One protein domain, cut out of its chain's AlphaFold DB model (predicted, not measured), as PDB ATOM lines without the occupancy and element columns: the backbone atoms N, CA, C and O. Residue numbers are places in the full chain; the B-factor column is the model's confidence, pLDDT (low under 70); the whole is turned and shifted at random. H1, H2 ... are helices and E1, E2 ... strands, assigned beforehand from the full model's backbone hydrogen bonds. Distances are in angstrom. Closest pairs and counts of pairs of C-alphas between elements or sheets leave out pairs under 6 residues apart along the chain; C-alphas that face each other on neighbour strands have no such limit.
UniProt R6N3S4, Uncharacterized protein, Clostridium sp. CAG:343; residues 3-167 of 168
ATOM      1  N   TYR A   3      16.380  12.571 -36.358       96.06
ATOM      2  CA  TYR A   3      17.472  11.836 -35.736       96.06
ATOM      3  C   TYR A   3      18.648  11.767 -36.709       96.06
ATOM      4  O   TYR A   3      18.532  11.228 -37.809       96.06
ATOM      5  N   ILE A   4      19.776  12.334 -36.305       95.12
ATOM      6  CA  ILE A   4      20.996  12.474 -37.090       95.12
ATOM      7  C   ILE A   4      22.014  11.474 -36.567       95.12
ATOM      8  O   ILE A   4      22.387  11.514 -35.396       95.12
ATOM      9  N   LEU A   5      22.471  10.589 -37.445       93.25
ATOM     10  CA  LEU A   5      23.413   9.528 -37.117       93.25
ATOM     11  C   LEU A   5      24.661   9.652 -37.982       93.25
ATOM     12  O   LEU A   5      24.591   9.445 -39.196       93.25
ATOM     13  N   GLN A   6      25.803   9.943 -37.365       89.62
ATOM     14  CA  GLN A   6      27.083   9.924 -38.060       89.62
ATOM     15  C   GLN A   6      27.335   8.553 -38.691       89.62
ATOM     16  O   GLN A   6      27.208   7.519 -38.036       89.62
ATOM     17  N   HIS A   7      27.782   8.545 -39.945       79.31
ATOM     18  CA  HIS A   7      28.327   7.340 -40.544       79.31
ATOM     19  C   HIS A   7      29.787   7.171 -40.113       79.31
ATOM     20  O   HIS A   7      30.673   7.879 -40.589       79.31
ATOM     21  N   SER A   8      30.057   6.263 -39.169       66.19
ATOM     22  CA  SER A   8      31.429   6.022 -38.721       66.19
ATOM     23  C   SER A   8      32.126   5.008 -39.627       66.19
ATOM     24  O   SER A   8      31.822   3.821 -39.599       66.19
ATOM     25  N   TYR A   9      33.132   5.463 -40.377       54.34
ATOM     26  CA  TYR A   9      34.053   4.607 -41.145       54.34
ATOM     27  C   TYR A   9      35.012   3.791 -40.267       54.34
ATOM     28  O   TYR A   9      35.894   3.097 -40.780       54.34
ATOM     29  N   LYS A  10      34.921   3.924 -38.938       51.28
ATOM     30  CA  LYS A  10      35.812   3.218 -38.020       51.28
ATOM     31  C   LYS A  10      35.564   1.714 -38.164       51.28
ATOM     32  O   LYS A  10      34.426   1.261 -38.113       51.28
ATOM     33  N   LYS A  11      36.657   0.952 -38.305       46.34
ATOM     34  CA  LYS A  11      36.732  -0.515 -38.507       46.34
ATOM     35  C   LYS A  11      35.887  -1.372 -37.543       46.34
ATOM     36  O   LYS A  11      35.789  -2.578 -37.738       46.34
ATOM     37  N   GLU A  12      35.314  -0.776 -36.503       45.78
ATOM     38  CA  GLU A  12      34.518  -1.440 -35.473       45.78
ATOM     39  C   GLU A  12      33.102  -1.815 -35.926       45.78
ATOM     40  O   GLU A  12      32.515  -2.733 -35.355       45.78
ATOM     41  N   TYR A  13      32.559  -1.169 -36.961       50.12
ATOM     42  CA  TYR A  13      31.225  -1.475 -37.477       50.12
ATOM     43  C   TYR A  13      31.347  -2.254 -38.786       50.12
ATOM     44  O   TYR A  13      31.442  -1.680 -39.868       50.12
ATOM     45  N   LYS A  14      31.348  -3.592 -38.695       50.53
ATOM     46  CA  LYS A  14      31.443  -4.491 -39.864       50.53
ATOM     47  C   LYS A  14      30.341  -4.258 -40.908       50.53
ATOM     48  O   LYS A  14      30.527  -4.644 -42.057       50.53
ATOM     49  N   ASN A  15      29.211  -3.647 -40.534       61.88
ATOM     50  CA  ASN A  15      28.138  -3.319 -41.465       61.88
ATOM     51  C   ASN A  15      27.275  -2.152 -40.942       61.88
ATOM     52  O   ASN A  15      26.412  -2.322 -40.088       61.88
ATOM     53  N   PHE A  16      27.476  -0.938 -41.451       68.19
ATOM     54  CA  PHE A  16      26.655   0.206 -41.037       68.19
ATOM     55  C   PHE A  16      25.171   0.048 -41.420       68.19
ATOM     56  O   PHE A  16      24.287   0.587 -40.754       68.19
ATOM     57  N   ASN A  17      24.872  -0.731 -42.469       72.12
ATOM     58  CA  ASN A  17      23.487  -0.986 -42.862       72.12
ATOM     59  C   ASN A  17      22.712  -1.736 -41.764       72.12
ATOM     60  O   ASN A  17      21.509  -1.533 -41.647       72.12
ATOM     61  N   THR A  18      23.375  -2.549 -40.930       79.06
ATOM     62  CA  THR A  18      22.713  -3.191 -39.782       79.06
ATOM     63  C   THR A  18      22.493  -2.231 -38.617       79.06
ATOM     64  O   THR A  18      21.436  -2.304 -37.992       79.06
ATOM     65  N   GLU A  19      23.411  -1.287 -38.364       86.75
ATOM     66  CA  GLU A  19      23.203  -0.277 -37.318       86.75
ATOM     67  C   GLU A  19      21.977   0.578 -37.638       86.75
ATOM     68  O   GLU A  19      21.097   0.716 -36.795       86.75
ATOM     69  N   ILE A  20      21.868   1.115 -38.857       89.12
ATOM     70  CA  ILE A  20      20.752   2.012 -39.177       89.12
ATOM     71  C   ILE A  20      19.384   1.322 -39.111       89.12
ATOM     72  O   ILE A  20      18.404   1.950 -38.712       89.12
ATOM     73  N   ILE A  21      19.315   0.034 -39.461       88.88
ATOM     74  CA  ILE A  21      18.097  -0.767 -39.289       88.88
ATOM     75  C   ILE A  21      17.786  -0.909 -37.795       88.88
ATOM     76  O   ILE A  21      16.690  -0.553 -37.373       88.88
ATOM     77  N   GLY A  22      18.770  -1.293 -36.976       91.94
ATOM     78  CA  GLY A  22      18.583  -1.383 -35.525       91.94
ATOM     79  C   GLY A  22      18.175  -0.050 -34.884       91.94
ATOM     80  O   GLY A  22      17.331  -0.026 -33.994       91.94
ATOM     81  N   ARG A  23      18.708   1.078 -35.371       93.94
ATOM     82  CA  ARG A  23      18.318   2.427 -34.927       93.94
ATOM     83  C   ARG A  23      16.864   2.738 -35.277       93.94
ATOM     84  O   ARG A  23      16.169   3.331 -34.460       93.94
ATOM     85  N   LYS A  24      16.377   2.320 -36.452       94.25
ATOM     86  CA  LYS A  24      14.953   2.453 -36.800       94.25
ATOM     87  C   LYS A  24      14.060   1.664 -35.853       94.25
ATOM     88  O   LYS A  24      13.066   2.218 -35.391       94.25
ATOM     89  N   ASP A  25      14.423   0.421 -35.557       93.69
ATOM     90  CA  ASP A  25      13.638  -0.443 -34.673       93.69
ATOM     91  C   ASP A  25      13.619   0.112 -33.241       93.69
ATOM     92  O   ASP A  25      12.560   0.228 -32.625       93.69
ATOM     93  N   TYR A  26      14.773   0.573 -32.749       95.56
ATOM     94  CA  TYR A  26      14.903   1.280 -31.473       95.56
ATOM     95  C   TYR A  26      13.981   2.506 -31.393       95.56
ATOM     96  O   TYR A  26      13.208   2.651 -30.442       95.56
ATOM     97  N   LEU A  27      14.010   3.371 -32.413       95.44
ATOM     98  CA  LEU A  27      13.164   4.563 -32.455       95.44
ATOM     99  C   LEU A  27      11.674   4.203 -32.545       95.44
ATOM    100  O   LEU A  27      10.854   4.814 -31.860       95.44
ATOM    101  N   TYR A  28      11.306   3.194 -33.335       94.81
ATOM    102  CA  TYR A  28       9.925   2.719 -33.392       94.81
ATOM    103  C   TYR A  28       9.453   2.215 -32.024       94.81
ATOM    104  O   TYR A  28       8.358   2.554 -31.575       94.81
ATOM    105  N   ASN A  29      10.289   1.462 -31.314       93.06
ATOM    106  CA  ASN A  29       9.933   0.901 -30.018       93.06
ATOM    107  C   ASN A  29       9.684   1.970 -28.948       93.06
ATOM    108  O   ASN A  29       8.773   1.791 -28.136       93.06
ATOM    109  N   ILE A  30      10.417   3.085 -28.987       92.94
ATOM    110  CA  ILE A  30      10.255   4.192 -28.038       92.94
ATOM    111  C   ILE A  30       9.118   5.130 -28.440       92.94
ATOM    112  O   ILE A  30       8.250   5.440 -27.626       92.94
ATOM    113  N   PHE A  31       9.137   5.607 -29.684       92.19
ATOM    114  CA  PHE A  31       8.286   6.710 -30.133       92.19
ATOM    115  C   PHE A  31       6.992   6.240 -30.794       92.19
ATOM    116  O   PHE A  31       6.085   7.044 -30.979       92.19
ATOM    117  N   LYS A  32       6.904   4.958 -31.175       92.38
ATOM    118  CA  LYS A  32       5.804   4.393 -31.977       92.38
ATOM    119  C   LYS A  32       5.594   5.146 -33.297       92.38
ATOM    120  O   LYS A  32       4.479   5.259 -33.795       92.38
ATOM    121  N   LEU A  33       6.695   5.638 -33.870       93.31
ATOM    122  CA  LEU A  33       6.745   6.337 -35.153       93.31
ATOM    123  C   LEU A  33       7.605   5.558 -36.146       93.31
ATOM    124  O   LEU A  33       8.621   4.968 -35.779       93.31
ATOM    125  N   TYR A  34       7.223   5.599 -37.420       94.88
ATOM    126  CA  TYR A  34       8.077   5.116 -38.502       94.88
ATOM    127  C   TYR A  34       9.107   6.178 -38.870       94.88
ATOM    128  O   TYR A  34       8.876   7.363 -38.661       94.88
ATOM    129  N   PHE A  35      10.242   5.766 -39.436       94.69
ATOM    130  CA  PHE A  35      11.302   6.689 -39.842       94.69
ATOM    131  C   PHE A  35      11.756   6.430 -41.280       94.69
ATOM    132  O   PHE A  35      12.100   5.300 -41.662       94.69
ATOM    133  N   VAL A  36      11.770   7.503 -42.070       93.75
ATOM    134  CA  VAL A  36      12.306   7.546 -43.431       93.75
ATOM    135  C   VAL A  36      13.789   7.887 -43.352       93.75
ATOM    136  O   VAL A  36      14.176   8.854 -42.701       93.75
ATOM    137  N   ILE A  37      14.619   7.089 -44.021       91.44
ATOM    138  CA  ILE A  37      16.065   7.297 -44.063       91.44
ATOM    139  C   ILE A  37      16.403   8.206 -45.246       91.44
ATOM    140  O   ILE A  37      16.159   7.840 -46.395       91.44
ATOM    141  N   LYS A  38      17.046   9.341 -44.973       89.81
ATOM    142  CA  LYS A  38      17.682  10.213 -45.967       89.81
ATOM    143  C   LYS A  38      19.201  10.154 -45.779       89.81
ATOM    144  O   LYS A  38      19.696  10.190 -44.653       89.81
ATOM    145  N   LYS A  39      19.948  10.023 -46.876       80.00
ATOM    146  CA  LYS A  39      21.419   9.942 -46.872       80.00
ATOM    147  C   LYS A  39      22.006  11.302 -47.241       80.00
ATOM    148  O   LYS A  39      21.529  11.907 -48.198       80.00
ATOM    149  N   THR A  40      23.048  11.745 -46.544       78.38
ATOM    150  CA  THR A  40      23.822  12.936 -46.931       78.38
ATOM    151  C   THR A  40      25.164  12.502 -47.485       78.38
ATOM    152  O   THR A  40      25.784  11.581 -46.967       78.38
ATOM    153  N   VAL A  41      25.588  13.105 -48.589       69.75
ATOM    154  CA  VAL A  41      26.693  12.605 -49.409       69.75
ATOM    155  C   VAL A  41      27.890  13.539 -49.295       69.75
ATOM    156  O   VAL A  41      27.717  14.753 -49.339       69.75
ATOM    157  N   TYR A  42      29.099  12.979 -49.226       59.31
ATOM    158  CA  TYR A  42      30.328  13.717 -49.516       59.31
ATOM    159  C   TYR A  42      31.203  12.952 -50.514       59.31
ATOM    160  O   TYR A  42      31.084  11.734 -50.684       59.31
ATOM    161  N   LEU A  43      32.079  13.689 -51.191       55.31
ATOM    162  CA  LEU A  43      33.006  13.154 -52.182       55.31
ATOM    163  C   LEU A  43      34.372  12.910 -51.533       55.31
ATOM    164  O   LEU A  43      34.959  13.819 -50.944       55.31
ATOM    165  N   LYS A  44      34.901  11.688 -51.667       49.56
ATOM    166  CA  LYS A  44      36.293  11.360 -51.330       49.56
ATOM    167  C   LYS A  44      36.968  10.736 -52.549       49.56
ATOM    168  O   LYS A  44      36.861   9.533 -52.781       49.56
ATOM    169  N   GLY A  45      37.663  11.560 -53.333       67.56
ATOM    170  CA  GLY A  45      38.167  11.142 -54.645       67.56
ATOM    171  C   GLY A  45      37.007  10.716 -55.552       67.56
ATOM    172  O   GLY A  45      36.010  11.425 -55.633       67.56
ATOM    173  N   ASN A  46      37.101   9.531 -56.163       64.12
ATOM    174  CA  ASN A  46      36.060   8.984 -57.049       64.12
ATOM    175  C   ASN A  46      34.943   8.220 -56.307       64.12
ATOM    176  O   ASN A  46      34.063   7.649 -56.949       64.12
ATOM    177  N   PHE A  47      34.968   8.174 -54.970       49.22
ATOM    178  CA  PHE A  47      33.954   7.476 -54.180       49.22
ATOM    179  C   PHE A  47      32.947   8.458 -53.585       49.22
ATOM    180  O   PHE A  47      33.307   9.440 -52.933       49.22
ATOM    181  N   THR A  48      31.670   8.143 -53.792       57.50
ATOM    182  CA  THR A  48      30.528   8.832 -53.191       57.50
ATOM    183  C   THR A  48      30.111   8.053 -51.953       57.50
ATOM    184  O   THR A  48      29.664   6.912 -52.078       57.50
ATOM    185  N   LEU A  49      30.282   8.625 -50.762       59.06
ATOM    186  CA  LEU A  49      29.980   7.926 -49.514       59.06
ATOM    187  C   LEU A  49      29.076   8.774 -48.606       59.06
ATOM    188  O   LEU A  49      29.169  10.006 -48.624       59.06
ATOM    189  N   PRO A  50      28.175   8.145 -47.826       60.34
ATOM    190  CA  PRO A  50      27.329   8.886 -46.909       60.34
ATOM    191  C   PRO A  50      28.146   9.456 -45.739       60.34
ATOM    192  O   PRO A  50      28.911   8.740 -45.097       60.34
ATOM    193  N   GLN A  51      27.991  10.745 -45.441       77.38
ATOM    194  CA  GLN A  51      28.643  11.389 -44.294       77.38
ATOM    195  C   GLN A  51      27.898  11.067 -42.994       77.38
ATOM    196  O   GLN A  51      28.496  10.773 -41.958       77.38
ATOM    197  N   TYR A  52      26.572  11.116 -43.063       88.44
ATOM    198  CA  TYR A  52      25.654  10.798 -41.982       88.44
ATOM    199  C   TYR A  52      24.282  10.449 -42.564       88.44
ATOM    200  O   TYR A  52      24.021  10.564 -43.767       88.44
ATOM    201  N   TYR A  53      23.399   9.984 -41.697       90.75
ATOM    202  CA  TYR A  53      22.030   9.644 -42.033       90.75
ATOM    203  C   TYR A  53      21.082  10.529 -41.248       90.75
ATOM    204  O   TYR A  53      21.320  10.836 -40.083       90.75
ATOM    205  N   ILE A  54      19.992  10.908 -41.903       93.31
ATOM    206  CA  ILE A  54      18.865  11.598 -41.294       93.31
ATOM    207  C   ILE A  54      17.714  10.602 -41.267       93.31
ATOM    208  O   ILE A  54      17.271  10.119 -42.308       93.31
ATOM    209  N   LEU A  55      17.241  10.274 -40.074       94.31
ATOM    210  CA  LEU A  55      16.029   9.512 -39.850       94.31
ATOM    211  C   LEU A  55      14.940  10.514 -39.482       94.31
ATOM    212  O   LEU A  55      14.962  11.113 -38.406       94.31
ATOM    213  N   GLU A  56      13.995  10.707 -40.392       95.06
ATOM    214  CA  GLU A  56      12.880  11.628 -40.206       95.06
ATOM    215  C   GLU A  56      11.593  10.852 -39.947       95.06
ATOM    216  O   GLU A  56      11.269   9.907 -40.670       95.06
ATOM    217  N   SER A  57      10.867  11.238 -38.901       95.06
ATOM    218  CA  SER A  57       9.616  10.586 -38.514       95.06
ATOM    219  C   SER A  57       8.544  10.658 -39.607       95.06
ATOM    220  O   SER A  57       8.386  11.691 -40.256       95.06
ATOM    221  N   PHE A  58       7.739   9.604 -39.712       92.12
ATOM    222  CA  PHE A  58       6.543   9.505 -40.536       92.12
ATOM    223  C   PHE A  58       5.312   9.177 -39.659       92.12
ATOM    224  O   PHE A  58       5.396   8.234 -38.864       92.12
ATOM    225  N   PRO A  59       4.176   9.896 -39.794       91.25
ATOM    226  CA  PRO A  59       3.936  11.019 -40.709       91.25
ATOM    227  C   PRO A  59       4.904  12.186 -40.498       91.25
ATOM    228  O   PRO A  59       5.344  12.437 -39.369       91.25
ATOM    229  N   PHE A  60       5.264  12.875 -41.584       86.75
ATOM    230  CA  PHE A  60       6.192  14.005 -41.519       86.75
ATOM    231  C   PHE A  60       5.678  15.062 -40.537       86.75
ATOM    232  O   PHE A  60       4.474  15.223 -40.348       86.75
ATOM    233  N   ASN A  61       6.599  15.770 -39.889       80.12
ATOM    234  CA  ASN A  61       6.328  16.743 -38.826       80.12
ATOM    235  C   ASN A  61       5.762  16.195 -37.498       80.12
ATOM    236  O   ASN A  61       5.630  16.967 -36.547       80.12
ATOM    237  N   SER A  62       5.522  14.889 -37.361       83.12
ATOM    238  CA  SER A  62       5.206  14.287 -36.053       83.12
ATOM    239  C   SER A  62       6.371  14.500 -35.086       83.12
ATOM    240  O   SER A  62       7.505  14.177 -35.421       83.12
ATOM    241  N   MET A  63       6.151  15.057 -33.892       86.06
ATOM    242  CA  MET A  63       7.230  15.365 -32.929       86.06
ATOM    243  C   MET A  63       8.384  16.193 -33.542       86.06
ATOM    244  O   MET A  63       9.565  15.910 -33.322       86.06
ATOM    245  N   ASN A  64       8.080  17.180 -34.392       86.44
ATOM    246  CA  ASN A  64       9.073  18.062 -35.038       86.44
ATOM    247  C   ASN A  64       9.778  19.043 -34.081       86.44
ATOM    248  O   ASN A  64      10.520  19.925 -34.515       86.44
ATOM    249  N   ASN A  65       9.511  18.931 -32.784       93.06
ATOM    250  CA  ASN A  65      10.148  19.689 -31.723       93.06
ATOM    251  C   ASN A  65      11.390  18.986 -31.154       93.06
ATOM    252  O   ASN A  65      12.089  19.614 -30.371       93.06
ATOM    253  N   ILE A  66      11.675  17.733 -31.532       96.00
ATOM    254  CA  ILE A  66      12.818  16.962 -31.019       96.00
ATOM    255  C   ILE A  66      13.817  16.652 -32.137       96.00
ATOM    256  O   ILE A  66      13.463  16.035 -33.150       96.00
ATOM    257  N   TYR A  67      15.067  17.042 -31.892       97.31
ATOM    258  CA  TYR A  67      16.247  16.679 -32.665       97.31
ATOM    259  C   TYR A  67      17.173  15.811 -31.822       97.31
ATOM    260  O   TYR A  67      17.416  16.111 -30.655       97.31
ATOM    261  N   VAL A  68      17.725  14.766 -32.426       97.44
ATOM    262  CA  VAL A  68      18.746  13.918 -31.809       97.44
ATOM    263  C   VAL A  68      19.970  13.906 -32.711       97.44
ATOM    264  O   VAL A  68      19.827  13.686 -33.909       97.44
ATOM    265  N   VAL A  69      21.159  14.142 -32.160       96.81
ATOM    266  CA  VAL A  69      22.424  14.121 -32.906       96.81
ATOM    267  C   VAL A  69      23.382  13.139 -32.244       96.81
ATOM    268  O   VAL A  69      23.748  13.304 -31.080       96.81
ATOM    269  N   VAL A  70      23.780  12.114 -32.997       94.88
ATOM    270  CA  VAL A  70      24.603  10.993 -32.528       94.88
ATOM    271  C   VAL A  70      25.867  10.883 -33.367       94.88
ATOM    272  O   VAL A  70      25.801  10.812 -34.597       94.88
ATOM    273  N   GLY A  71      27.021  10.848 -32.706       91.31
ATOM    274  CA  GLY A  71      28.309  10.686 -33.375       91.31
ATOM    275  C   GLY A  71      29.498  11.039 -32.492       91.31
ATOM    276  O   GLY A  71      29.367  11.315 -31.298       91.31
ATOM    277  N   ASP A  72      30.685  11.046 -33.088       89.06
ATOM    278  CA  ASP A  72      31.882  11.563 -32.440       89.06
ATOM    279  C   ASP A  72      31.786  13.073 -32.177       89.06
ATOM    280  O   ASP A  72      31.013  13.805 -32.800       89.06
ATOM    281  N   THR A  73      32.570  13.548 -31.210       90.06
ATOM    282  CA  THR A  73      32.449  14.918 -30.704       90.06
ATOM    283  C   THR A  73      32.719  15.966 -31.776       90.06
ATOM    284  O   THR A  73      32.114  17.036 -31.756       90.06
ATOM    285  N   ASN A  74      33.624  15.678 -32.716       89.00
ATOM    286  CA  ASN A  74      33.976  16.606 -33.786       89.00
ATOM    287  C   ASN A  74      32.827  16.741 -34.783       89.00
ATOM    288  O   ASN A  74      32.434  17.867 -35.084       89.00
ATOM    289  N   PHE A  75      32.253  15.615 -35.213       91.06
ATOM    290  CA  PHE A  75      31.068  15.587 -36.059       91.06
ATOM    291  C   PHE A  75      29.905  16.329 -35.406       91.06
ATOM    292  O   PHE A  75      29.304  17.188 -36.040       91.06
ATOM    293  N   VAL A  76      29.609  16.047 -34.135       93.38
ATOM    294  CA  VAL A  76      28.509  16.706 -33.415       93.38
ATOM    295  C   VAL A  76      28.709  18.221 -33.372       93.38
ATOM    296  O   VAL A  76      27.781  18.976 -33.659       93.38
ATOM    297  N   ILE A  77      29.920  18.680 -33.049       93.31
ATOM    298  CA  ILE A  77      30.252  20.109 -33.006       93.31
ATOM    299  C   ILE A  77      30.107  20.758 -34.385       93.31
ATOM    300  O   ILE A  77      29.564  21.859 -34.483       93.31
ATOM    301  N   GLU A  78      30.612  20.120 -35.438       91.62
ATOM    302  CA  GLU A  78      30.523  20.624 -36.810       91.62
ATOM    303  C   GLU A  78      29.067  20.675 -37.282       91.62
ATOM    304  O   GLU A  78      28.592  21.731 -37.698       91.62
ATOM    305  N   TYR A  79      28.331  19.574 -37.118       93.56
ATOM    306  CA  TYR A  79      26.932  19.468 -37.509       93.56
ATOM    307  C   TYR A  79      26.080  20.540 -36.829       93.56
ATOM    308  O   TYR A  79      25.354  21.271 -37.504       93.56
ATOM    309  N   ILE A  80      26.218  20.691 -35.507       95.12
ATOM    310  CA  ILE A  80      25.480  21.705 -34.753       95.12
ATOM    311  C   ILE A  80      25.857  23.115 -35.216       95.12
ATOM    312  O   ILE A  80      24.975  23.958 -35.327       95.12
ATOM    313  N   ASN A  81      27.138  23.395 -35.495       93.12
ATOM    314  CA  ASN A  81      27.554  24.720 -35.961       93.12
ATOM    315  C   ASN A  81      26.971  25.088 -37.329       93.12
ATOM    316  O   ASN A  81      26.615  26.248 -37.526       93.12
ATOM    317  N   THR A  82      26.866  24.122 -38.238       91.69
ATOM    318  CA  THR A  82      26.361  24.350 -39.598       91.69
ATOM    319  C   THR A  82      24.834  24.465 -39.651       91.69
ATOM    320  O   THR A  82      24.313  25.159 -40.515       91.69
ATOM    321  N   HIS A  83      24.116  23.858 -38.699       93.75
ATOM    322  CA  HIS A  83      22.645  23.790 -38.701       93.75
ATOM    323  C   HIS A  83      22.004  24.499 -37.494       93.75
ATOM    324  O   HIS A  83      20.886  24.170 -37.105       93.75
ATOM    325  N   LYS A  84      22.695  25.467 -36.864       93.94
ATOM    326  CA  LYS A  84      22.256  26.095 -35.595       93.94
ATOM    327  C   LYS A  84      20.801  26.553 -35.599       93.94
ATOM    328  O   LYS A  84      20.090  26.317 -34.625       93.94
ATOM    329  N   GLU A  85      20.381  27.200 -36.683       95.12
ATOM    330  CA  GLU A  85      19.046  27.792 -36.804       95.12
ATOM    331  C   GLU A  85      17.924  26.742 -36.788       95.12
ATOM    332  O   GLU A  85      16.816  27.042 -36.345       95.12
ATOM    333  N   GLU A  86      18.205  25.495 -37.182       94.25
ATOM    334  CA  GLU A  86      17.222  24.403 -37.158       94.25
ATOM    335  C   GLU A  86      16.804  24.013 -35.733       94.25
ATOM    336  O   GLU A  86      15.703  23.502 -35.521       94.25
ATOM    337  N   PHE A  87      17.654  24.284 -34.738       95.62
ATOM    338  CA  PHE A  87      17.390  23.939 -33.339       95.62
ATOM    339  C   PHE A  87      16.639  25.034 -32.565       95.62
ATOM    340  O   PHE A  87      16.311  24.845 -31.389       95.62
ATOM    341  N   ASN A  88      16.343  26.178 -33.189       96.38
ATOM    342  CA  ASN A  88      15.664  27.291 -32.529       96.38
ATOM    343  C   ASN A  88      14.264  26.881 -32.033       96.38
ATOM    344  O   ASN A  88      13.412  26.436 -32.803       96.38
ATOM    345  N   GLY A  89      14.019  27.028 -30.728       95.94
ATOM    346  CA  GLY A  89      12.762  26.621 -30.090       95.94
ATOM    347  C   GLY A  89      12.535  25.104 -30.043       95.94
ATOM    348  O   GLY A  89      11.410  24.655 -29.812       95.94
ATOM    349  N   LYS A  90      13.579  24.296 -30.270       96.50
ATOM    350  CA  LYS A  90      13.519  22.827 -30.270       96.50
ATOM    351  C   LYS A  90      14.184  22.230 -29.030       96.50
ATOM    352  O   LYS A  90      14.975  22.878 -28.347       96.50
ATOM    353  N   THR A  91      13.862  20.977 -28.747       97.69
ATOM    354  CA  THR A  91      14.595  20.112 -27.824       97.69
ATOM    355  C   THR A  91      15.702  19.405 -28.595       97.69
ATOM    356  O   THR A  91      15.426  18.699 -29.566       97.69
ATOM    357  N   LEU A  92      16.945  19.579 -28.156       98.12
ATOM    358  CA  LEU A  92      18.119  18.937 -28.740       98.12
ATOM    359  C   LEU A  92      18.647  17.861 -27.789       98.12
ATOM    360  O   LEU A  92      18.937  18.152 -26.634       98.12
ATOM    361  N   VAL A  93      18.794  16.633 -28.276       98.06
ATOM    362  CA  VAL A  93      19.410  15.511 -27.559       98.06
ATOM    363  C   VAL A  93      20.725  15.163 -28.247       98.06
ATOM    364  O   VAL A  93      20.773  15.002 -29.464       98.06
ATOM    365  N   ILE A  94      21.801  15.058 -27.478       97.38
ATOM    366  CA  ILE A  94      23.154  14.868 -27.993       97.38
ATOM    367  C   ILE A  94      23.738  13.596 -27.397       97.38
ATOM    368  O   ILE A  94      23.827  13.450 -26.177       97.38
ATOM    369  N   ILE A  95      24.175  12.685 -28.260       95.81
ATOM    370  CA  ILE A  95      24.798  11.424 -27.862       95.81
ATOM    371  C   ILE A  95      26.213  11.402 -28.431       95.81
ATOM    372  O   ILE A  95      26.440  11.146 -29.613       95.81
ATOM    373  N   THR A  96      27.168  11.743 -27.572       93.44
ATOM    374  CA  THR A  96      28.591  11.790 -27.897       93.44
ATOM    375  C   THR A  96      29.425  11.690 -26.625       93.44
ATOM    376  O   THR A  96      28.954  12.043 -25.542       93.44
ATOM    377  N   CYS A  97      30.673  11.247 -26.752       88.44
ATOM    378  CA  CYS A  97      31.661  11.413 -25.688       88.44
ATOM    379  C   CYS A  97      32.120  12.878 -25.669       88.44
ATOM    380  O   CYS A  97      32.295  13.473 -26.733       88.44
ATOM    381  N   VAL A  98      32.371  13.468 -24.500       87.50
ATOM    382  CA  VAL A  98      32.866  14.863 -24.405       87.50
ATOM    383  C   VAL A  98      34.347  14.973 -24.047       87.50
ATOM    384  O   VAL A  98      34.885  16.087 -23.979       87.50
ATOM    385  N   LYS A  99      35.027  13.837 -23.860       83.94
ATOM    386  CA  LYS A  99      36.450  13.748 -23.525       83.94
ATOM    387  C   LYS A  99      37.293  14.663 -24.410       83.94
ATOM    388  O   LYS A  99      37.133  14.718 -25.632       83.94
ATOM    389  N   ASN A 100      38.180  15.421 -23.768       82.12
ATOM    390  CA  ASN A 100      39.064  16.425 -24.378       82.12
ATOM    391  C   ASN A 100      38.364  17.625 -25.060       82.12
ATOM    392  O   ASN A 100      39.041  18.558 -25.481       82.12
ATOM    393  N   ASN A 101      37.028  17.655 -25.146       87.19
ATOM    394  CA  ASN A 101      36.258  18.677 -25.866       87.19
ATOM    395  C   ASN A 101      35.176  19.362 -25.014       87.19
ATOM    396  O   ASN A 101      34.473  20.241 -25.516       87.19
ATOM    397  N   LYS A 102      35.071  19.035 -23.720       86.69
ATOM    398  CA  LYS A 102      34.061  19.558 -22.780       86.69
ATOM    399  C   LYS A 102      33.892  21.082 -22.824       86.69
ATOM    400  O   LYS A 102      32.783  21.589 -22.928       86.69
ATOM    401  N   LYS A 103      34.993  21.844 -22.823       88.69
ATOM    402  CA  LYS A 103      34.930  23.317 -22.922       88.69
ATOM    403  C   LYS A 103      34.350  23.786 -24.261       88.69
ATOM    404  O   LYS A 103      33.548  24.717 -24.291       88.69
ATOM    405  N   LYS A 104      34.753  23.149 -25.366       91.12
ATOM    406  CA  LYS A 104      34.328  23.506 -26.726       91.12
ATOM    407  C   LYS A 104      32.847  23.197 -26.934       91.12
ATOM    408  O   LYS A 104      32.129  24.052 -27.448       91.12
ATOM    409  N   ILE A 105      32.391  22.021 -26.494       91.44
ATOM    410  CA  ILE A 105      30.980  21.640 -26.588       91.44
ATOM    411  C   ILE A 105      30.123  22.539 -25.690       91.44
ATOM    412  O   ILE A 105      29.186  23.142 -26.194       91.44
ATOM    413  N   ASN A 106      30.505  22.781 -24.431       91.06
ATOM    414  CA  ASN A 106      29.730  23.645 -23.532       91.06
ATOM    415  C   ASN A 106      29.589  25.075 -24.077       91.06
ATOM    416  O   ASN A 106      28.490  25.628 -24.071       91.06
ATOM    417  N   ARG A 107      30.674  25.648 -24.622       92.69
ATOM    418  CA  ARG A 107      30.635  26.963 -25.282       92.69
ATOM    419  C   ARG A 107      29.726  26.970 -26.509       92.69
ATOM    420  O   ARG A 107      29.073  27.972 -26.771       92.69
ATOM    421  N   LEU A 108      29.703  25.894 -27.292       93.75
ATOM    422  CA  LEU A 108      28.796  25.787 -28.431       93.75
ATOM    423  C   LEU A 108      27.338  25.742 -27.961       93.75
ATOM    424  O   LEU A 108      26.522  26.536 -28.429       93.75
ATOM    425  N   LEU A 109      27.030  24.858 -27.010       93.81
ATOM    426  CA  LEU A 109      25.672  24.640 -26.509       93.81
ATOM    427  C   LEU A 109      25.085  25.892 -25.852       93.81
ATOM    428  O   LEU A 109      23.902  26.171 -26.040       93.81
ATOM    429  N   SER A 110      25.906  26.707 -25.180       93.31
ATOM    430  CA  SER A 110      25.451  27.975 -24.599       93.31
ATOM    431  C   SER A 110      24.996  29.004 -25.642       93.31
ATOM    432  O   SER A 110      24.256  29.921 -25.301       93.31
ATOM    433  N   THR A 111      25.412  28.874 -26.910       94.50
ATOM    434  CA  THR A 111      24.982  29.783 -27.993       94.50
ATOM    435  C   THR A 111      23.655  29.392 -28.639       94.50
ATOM    436  O   THR A 111      23.090  30.185 -29.389       94.50
ATOM    437  N   LEU A 112      23.143  28.187 -28.370       96.31
ATOM    438  CA  LEU A 112      21.956  27.674 -29.047       96.31
ATOM    439  C   LEU A 112      20.665  28.211 -28.422       96.31
ATOM    440  O   LEU A 112      20.485  28.213 -27.198       96.31
ATOM    441  N   LYS A 113      19.703  28.586 -29.269       95.94
ATOM    442  CA  LYS A 113      18.359  29.022 -28.856       95.94
ATOM    443  C   LYS A 113      17.376  27.844 -28.763       95.94
ATOM    444  O   LYS A 113      16.217  27.963 -29.150       95.94
ATOM    445  N   CYS A 114      17.837  26.709 -28.241       96.69
ATOM    446  CA  CYS A 114      16.996  25.549 -27.941       96.69
ATOM    447  C   CYS A 114      16.087  25.816 -26.731       96.69
ATOM    448  O   CYS A 114      16.484  26.527 -25.802       96.69
ATOM    449  N   THR A 115      14.917  25.172 -26.712       96.31
ATOM    450  CA  THR A 115      14.020  25.105 -25.545       96.31
ATOM    451  C   THR A 115      14.624  24.246 -24.438       96.31
ATOM    452  O   THR A 115      14.522  24.580 -23.261       96.31
ATOM    453  N   SER A 116      15.271  23.137 -24.805       97.12
ATOM    454  CA  SER A 116      16.028  22.299 -23.870       97.12
ATOM    455  C   SER A 116      17.175  21.598 -24.586       97.12
ATOM    456  O   SER A 116      17.074  21.315 -25.784       97.12
ATOM    457  N   ILE A 117      18.250  21.309 -23.856       97.88
ATOM    458  CA  ILE A 117      19.399  20.551 -24.363       97.88
ATOM    459  C   ILE A 117      19.692  19.403 -23.401       97.88
ATOM    460  O   ILE A 117      19.937  19.634 -22.217       97.88
ATOM    461  N   TYR A 118      19.704  18.185 -23.930       97.94
ATOM    462  CA  TYR A 118      20.033  16.959 -23.215       97.94
ATOM    463  C   TYR A 118      21.320  16.366 -23.778       97.94
ATOM    464  O   TYR A 118      21.499  16.299 -24.995       97.94
ATOM    465  N   LEU A 119      22.200  15.912 -22.900       96.50
ATOM    466  CA  LEU A 119      23.436  15.222 -23.234       96.50
ATOM    467  C   LEU A 119      23.387  13.811 -22.642       96.50
ATOM    468  O   LEU A 119      22.892  13.611 -21.533       96.50
ATOM    469  N   THR A 120      23.881  12.815 -23.379       95.75
ATOM    470  CA  THR A 120      24.076  11.467 -22.824       95.75
ATOM    471  C   THR A 120      24.926  11.563 -21.558       95.75
ATOM    472  O   THR A 120      25.904  12.317 -21.531       95.75
ATOM    473  N   ARG A 121      24.564  10.812 -20.515       94.00
ATOM    474  CA  ARG A 121      25.333  10.785 -19.269       94.00
ATOM    475  C   ARG A 121      26.773  10.383 -19.572       94.00
ATOM    476  O   ARG A 121      27.016   9.519 -20.418       94.00
ATOM    477  N   GLN A 122      27.701  11.037 -18.888       91.31
ATOM    478  CA  GLN A 122      29.129  10.819 -19.059       91.31
ATOM    479  C   GLN A 122      29.694  10.084 -17.840       91.31
ATOM    480  O   GLN A 122      29.375  10.426 -16.702       91.31
ATOM    481  N   ASN A 123      30.584   9.132 -18.078       87.19
ATOM    482  CA  ASN A 123      31.434   8.493 -17.085       87.19
ATOM    483  C   ASN A 123      32.884   8.869 -17.412       87.19
ATOM    484  O   ASN A 123      33.394   8.512 -18.470       87.19
ATOM    485  N   ASN A 124      33.535   9.673 -16.566       83.94
ATOM    486  CA  ASN A 124      34.860  10.248 -16.854       83.94
ATOM    487  C   ASN A 124      34.954  10.952 -18.233       83.94
ATOM    488  O   ASN A 124      35.926  10.785 -18.969       83.94
ATOM    489  N   ASP A 125      33.934  11.752 -18.573       80.62
ATOM    490  CA  ASP A 125      33.770  12.450 -19.863       80.62
ATOM    491  C   ASP A 125      33.641  11.519 -21.099       80.62
ATOM    492  O   ASP A 125      33.715  11.978 -22.245       80.62
ATOM    493  N   GLU A 126      33.418  10.220 -20.897       82.19
ATOM    494  CA  GLU A 126      33.094   9.251 -21.946       82.19
ATOM    495  C   GLU A 126      31.622   8.834 -21.874       82.19
ATOM    496  O   GLU A 126      31.030   8.750 -20.801       82.19
ATOM    497  N   ALA A 127      31.015   8.567 -23.031       84.38
ATOM    498  CA  ALA A 127      29.728   7.894 -23.093       84.38
ATOM    499  C   ALA A 127      29.991   6.384 -23.146       84.38
ATOM    500  O   ALA A 127      30.529   5.894 -24.141       84.38
ATOM    501  N   ASP A 128      29.631   5.660 -22.088       85.00
ATOM    502  CA  ASP A 128      29.816   4.209 -22.031       85.00
ATOM    503  C   ASP A 128      28.910   3.519 -23.057       85.00
ATOM    504  O   ASP A 128      27.685   3.658 -22.995       85.00
ATOM    505  N   TYR A 129      29.515   2.773 -23.986       87.31
ATOM    506  CA  TYR A 129      28.811   1.975 -24.992       87.31
ATOM    507  C   TYR A 129      28.787   0.497 -24.608       87.31
ATOM    508  O   TYR A 129      29.818  -0.100 -24.294       87.31
ATOM    509  N   TYR A 130      27.616  -0.111 -24.745       89.38
ATOM    510  CA  TYR A 130      27.369  -1.522 -24.490       89.38
ATOM    511  C   TYR A 130      27.041  -2.251 -25.790       89.38
ATOM    512  O   TYR A 130      26.554  -1.665 -26.760       89.38
ATOM    513  N   ASP A 131      27.302  -3.554 -25.803       89.56
ATOM    514  CA  ASP A 131      26.870  -4.434 -26.883       89.56
ATOM    515  C   ASP A 131      25.341  -4.581 -26.860       89.56
ATOM    516  O   ASP A 131      24.790  -5.308 -26.030       89.56
ATOM    517  N   GLY A 132      24.662  -3.876 -27.770       88.88
ATOM    518  CA  GLY A 132      23.204  -3.859 -27.854       88.88
ATOM    519  C   GLY A 132      22.583  -5.213 -28.192       88.88
ATOM    520  O   GLY A 132      21.398  -5.407 -27.917       88.88
ATOM    521  N   SER A 133      23.358  -6.178 -28.705       90.31
ATOM    522  CA  SER A 133      22.833  -7.504 -29.058       90.31
ATOM    523  C   SER A 133      22.250  -8.243 -27.848       90.31
ATOM    524  O   SER A 133      21.289  -8.998 -27.990       90.31
ATOM    525  N   LYS A 134      22.734  -7.932 -26.637       91.81
ATOM    526  CA  LYS A 134      22.196  -8.441 -25.364       91.81
ATOM    527  C   LYS A 134      20.755  -7.998 -25.075       91.81
ATOM    528  O   LYS A 134      20.097  -8.607 -24.239       91.81
ATOM    529  N   TRP A 135      20.264  -6.973 -25.773       90.31
ATOM    530  CA  TRP A 135      18.895  -6.451 -25.686       90.31
ATOM    531  C   TRP A 135      18.142  -6.548 -27.023       90.31
ATOM    532  O   TRP A 135      17.131  -5.877 -27.216       90.31
ATOM    533  N   GLY A 136      18.632  -7.365 -27.961       88.62
ATOM    534  CA  GLY A 136      18.023  -7.517 -29.286       88.62
ATOM    535  C   GLY A 136      18.243  -6.321 -30.218       88.62
ATOM    536  O   GLY A 136      17.501  -6.159 -31.185       88.62
ATOM    537  N   LEU A 137      19.242  -5.475 -29.943       89.62
ATOM    538  CA  LEU A 137      19.594  -4.320 -30.769       89.62
ATOM    539  C   LEU A 137      20.837  -4.614 -31.616       89.62
ATOM    540  O   LEU A 137      21.839  -5.124 -31.127       89.62
ATOM    541  N   ASN A 138      20.814  -4.214 -32.886       87.88
ATOM    542  CA  ASN A 138      21.911  -4.465 -33.832       87.88
ATOM    543  C   ASN A 138      22.944  -3.322 -33.896       87.88
ATOM    544  O   ASN A 138      23.527  -3.057 -34.948       87.88
ATOM    545  N   PHE A 139      23.153  -2.610 -32.788       90.31
ATOM    546  CA  PHE A 139      24.104  -1.501 -32.685       90.31
ATOM    547  C   PHE A 139      24.646  -1.367 -31.258       90.31
ATOM    548  O   PHE A 139      24.057  -1.886 -30.310       90.31
ATOM    549  N   LYS A 140      25.772  -0.663 -31.092       90.19
ATOM    550  CA  LYS A 140      26.288  -0.312 -29.762       90.19
ATOM    551  C   LYS A 140      25.443   0.811 -29.164       90.19
ATOM    552  O   LYS A 140      25.313   1.864 -29.785       90.19
ATOM    553  N   ILE A 141      24.919   0.610 -27.965       92.31
ATOM    554  CA  ILE A 141      23.988   1.534 -27.307       92.31
ATOM    555  C   ILE A 141      24.651   2.191 -26.093       92.31
ATOM    556  O   ILE A 141      25.406   1.519 -25.389       92.31
ATOM    557  N   THR A 142      24.408   3.480 -25.838       94.62
ATOM    558  CA  THR A 142      24.893   4.102 -24.592       94.62
ATOM    559  C   THR A 142      24.026   3.734 -23.389       94.62
ATOM    560  O   THR A 142      22.874   3.329 -23.551       94.62
ATOM    561  N   LEU A 143      24.535   3.924 -22.166       93.56
ATOM    562  CA  LEU A 143      23.716   3.733 -20.958       93.56
ATOM    563  C   LEU A 143      22.450   4.604 -20.974       93.56
ATOM    564  O   LEU A 143      21.363   4.106 -20.713       93.56
ATOM    565  N   SER A 144      22.568   5.887 -21.338       95.94
ATOM    566  CA  SER A 144      21.408   6.788 -21.425       95.94
ATOM    567  C   SER A 144      20.383   6.328 -22.453       95.94
ATOM    568  O   SER A 144      19.187   6.413 -22.198       95.94
ATOM    569  N   GLU A 145      20.827   5.839 -23.611       96.50
ATOM    570  CA  GLU A 145      19.924   5.288 -24.622       96.50
ATOM    571  C   GLU A 145      19.228   4.013 -24.129       96.50
ATOM    572  O   GLU A 145      18.029   3.841 -24.340       96.50
ATOM    573  N   LEU A 146      19.959   3.135 -23.441       95.44
ATOM    574  CA  LEU A 146      19.412   1.896 -22.895       95.44
ATOM    575  C   LEU A 146      18.393   2.164 -21.779       95.44
ATOM    576  O   LEU A 146      17.310   1.577 -21.779       95.44
ATOM    577  N   ASP A 147      18.701   3.073 -20.855       95.19
ATOM    578  CA  ASP A 147      17.782   3.473 -19.788       95.19
ATOM    579  C   ASP A 147      16.529   4.143 -20.376       95.19
ATOM    580  O   ASP A 147      15.400   3.845 -19.987       95.19
ATOM    581  N   PHE A 148      16.709   4.992 -21.391       95.69
ATOM    582  CA  PHE A 148      15.610   5.646 -22.098       95.69
ATOM    583  C   PHE A 148      14.692   4.657 -22.824       95.69
ATOM    584  O   PHE A 148      13.467   4.812 -22.789       95.69
ATOM    585  N   TYR A 149      15.272   3.622 -23.437       94.88
ATOM    586  CA  TYR A 149      14.542   2.517 -24.053       94.88
ATOM    587  C   TYR A 149      13.703   1.734 -23.040       94.88
ATOM    588  O   TYR A 149      12.550   1.406 -23.321       94.88
ATOM    589  N   ASN A 150      14.258   1.483 -21.853       93.12
ATOM    590  CA  ASN A 150      13.614   0.695 -20.802       93.12
ATOM    591  C   ASN A 150      12.696   1.511 -19.877       93.12
ATOM    592  O   ASN A 150      11.991   0.930 -19.050       93.12
ATOM    593  N   SER A 151      12.681   2.842 -19.985       93.69
ATOM    594  CA  SER A 151      11.873   3.680 -19.100       93.69
ATOM    595  C   SER A 151      10.370   3.431 -19.287       93.69
ATOM    596  O   SER A 151       9.827   3.449 -20.398       93.69
ATOM    597  N   TYR A 152       9.679   3.256 -18.159       90.31
ATOM    598  CA  TYR A 152       8.232   3.036 -18.081       90.31
ATOM    599  C   TYR A 152       7.418   4.331 -18.228       90.31
ATOM    600  O   TYR A 152       6.191   4.282 -18.320       90.31
ATOM    601  N   LYS A 153       8.071   5.501 -18.242       91.19
ATOM    602  CA  LYS A 153       7.385   6.789 -18.387       91.19
ATOM    603  C   LYS A 153       6.749   6.897 -19.777       91.19
ATOM    604  O   LYS A 153       7.346   6.521 -20.790       91.19
ATOM    605  N   SER A 154       5.532   7.425 -19.838       86.12
ATOM    606  CA  SER A 154       4.807   7.631 -21.099       86.12
ATOM    607  C   SER A 154       5.182   8.952 -21.777       86.12
ATOM    608  O   SER A 154       5.216   9.027 -23.004       86.12
ATOM    609  N   ASN A 155       5.503   9.990 -20.998       92.56
ATOM    610  CA  ASN A 155       5.882  11.297 -21.517       92.56
ATOM    611  C   ASN A 155       7.363  11.331 -21.924       92.56
ATOM    612  O   ASN A 155       8.254  11.017 -21.137       92.56
ATOM    613  N   ILE A 156       7.638  11.773 -23.152       92.94
ATOM    614  CA  ILE A 156       8.997  11.771 -23.699       92.94
ATOM    615  C   ILE A 156       9.957  12.726 -22.980       92.94
ATOM    616  O   ILE A 156      11.138  12.424 -22.842       92.94
ATOM    617  N   ILE A 157       9.463  13.869 -22.505       94.44
ATOM    618  CA  ILE A 157      10.271  14.856 -21.788       94.44
ATOM    619  C   ILE A 157      10.614  14.333 -20.394       94.44
ATOM    620  O   ILE A 157      11.748  14.481 -19.954       94.44
ATOM    621  N   GLU A 158       9.679  13.656 -19.724       95.19
ATOM    622  CA  GLU A 158       9.964  12.964 -18.461       95.19
ATOM    623  C   GLU A 158      11.021  11.874 -18.647       95.19
ATOM    624  O   GLU A 158      11.976  11.823 -17.875       95.19
ATOM    625  N   LYS A 159      10.916  11.070 -19.716       95.19
ATOM    626  CA  LYS A 159      11.944  10.078 -20.074       95.19
ATOM    627  C   LYS A 159      13.314  10.714 -20.290       95.19
ATOM    628  O   LYS A 159      14.316  10.157 -19.850       95.19
ATOM    629  N   LEU A 160      13.381  11.858 -20.975       96.69
ATOM    630  CA  LEU A 160      14.643  12.565 -21.201       96.69
ATOM    631  C   LEU A 160      15.227  13.110 -19.892       96.69
ATOM    632  O   LEU A 160      16.409  12.901 -19.640       96.69
ATOM    633  N   ASN A 161      14.408  13.746 -19.051       96.12
ATOM    634  CA  ASN A 161      14.834  14.255 -17.742       96.12
ATOM    635  C   ASN A 161      15.333  13.141 -16.812       96.12
ATOM    636  O   ASN A 161      16.235  13.371 -16.015       96.12
ATOM    637  N   GLU A 162      14.740  11.949 -16.899       95.56
ATOM    638  CA  GLU A 162      15.154  10.795 -16.109       95.56
ATOM    639  C   GLU A 162      16.493  10.233 -16.602       95.56
ATOM    640  O   GLU A 162      17.363   9.962 -15.781       95.56
ATOM    641  N   ASN A 163      16.691  10.091 -17.920       96.62
ATOM    642  CA  ASN A 163      17.739   9.224 -18.487       96.62
ATOM    643  C   ASN A 163      18.934   9.965 -19.124       96.62
ATOM    644  O   ASN A 163      19.976   9.357 -19.395       96.62
ATOM    645  N   PHE A 164      18.824  11.280 -19.322       96.94
ATOM    646  CA  PHE A 164      19.870  12.140 -19.883       96.94
ATOM    647  C   PHE A 164      20.228  13.284 -18.928       96.94
ATOM    648  O   PHE A 164      19.446  13.665 -18.061       96.94
ATOM    649  N   GLU A 165      21.416  13.862 -19.100       95.44
ATOM    650  CA  GLU A 165      21.825  15.065 -18.377       95.44
ATOM    651  C   GLU A 165      21.258  16.302 -19.077       95.44
ATOM    652  O   GLU A 165      21.539  16.557 -20.251       95.44
ATOM    653  N   ARG A 166      20.452  17.091 -18.365       95.69
ATOM    654  CA  ARG A 166      19.909  18.336 -18.902       95.69
ATOM    655  C   ARG A 166      20.891  19.487 -18.685       95.69
ATOM    656  O   ARG A 166      21.224  19.819 -17.554       95.69
ATOM    657  N   ILE A 167      21.299  20.123 -19.779       92.06
ATOM    658  CA  ILE A 167      22.252  21.245 -19.792       92.06
ATOM    659  C   ILE A 167      21.529  22.601 -19.877       92.06
ATOM    660  O   ILE A 167      22.052  23.617 -19.424       92.06
TER     661      ILE A 167
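Overview. This is residues 3 to 167 of the 168 residues of an uncharacterized protein of Clostridium sp. CAG:343 (UniProt R6N3S4). A twisted six-stranded sheet makes the middle layer, with H1 and H7 over one face and H2, with H4 beside it, on the other. The long hairpin of E2 and E3 makes one end of the longest axis with its tip at Asn 46; the small sheet E7 E8, with H5 and H6, lies on the H1 side. The printed part has 165 residues, with named elements E1 H1 E2 E3 E4 H2 H3 E5 H4 E6 E7 H5 E8 H6 H7; the large sheet, E2 E3 E1 E4 E5 E6, is mixed, and so is the class, helices and strands. The whole is compact, radius of gyration of the C-alphas 15.3 A, spanning 46 by 36 by 36 A.

Arrangement. Start at E1, residues 3 to 6: E3, residues 47 to 58, is antiparallel to it (N 3 to O 55, 2.9 A), and E4, residues 66 to 70, parallel (N 4 to O 68, 2.8 A). E2, residues 34 to 44, an edge strand, forms a hairpin with E3 (N 38 to O 54, 2.8 A). Beyond E4 find E5, residues 91 to 95 (N 67 to O 91, 2.9 A), then edge strand E6, residues 116 to 119 (N 92 to O 116, 2.9 A), each parallel to the one before. H1, residues 16 to 31, is on the sheet at a height of 8.8 A, C-alphas 28 and 34 closest at 5.9 A. H7, residues 156 to 163, is on the same face; H2, residues 73 to 82, is on the opposite face. H3, residues 84 to 87, only grazes the sheet. Three right-handed crossovers join strands through helices: E1, H1, E2, split by E3; E4, H2 H3, E5; and E5, H4, E6, where H4 is residues 102 to 109. H4 only just touches H2, with 3 pairs of C-alphas within 8 A, Ile 77 and Ile 105 closest at 6.6 A. H6, residues 143 to 150, touches H7 at a steep tilt of 48 degrees, C-alphas 144 and 163 closest at 5.3 A. E7, residues 129 to 131, and E8, residues 140 to 142, are antiparallel (N 130 to O 141, 2.8 A), with H5, residues 132 to 135, between them along the chain. Every O i to N i+4 pair is within hydrogen-bond range in H1, H2, H4, H6 and H7; H3 and H5 are too short for one.

Along the chain. Find C-alpha 3 at (17.472, 11.836, -35.736), where E1 begins. E2 is 31.6 A long, E3 30.7 A, H1 22.3 A; E3 bends by 54 degrees at residue 52. H7 ends at C-alpha 163, (17.739, 9.224, -18.487).

Size, cuts and confidence. The C-alphas of Asn 46 and Tyr 152 are farthest apart, 48.3 A. The printed part has no cut, and no link is long. Confidence is under 70 at residues 8 to 16 and 41 to 50.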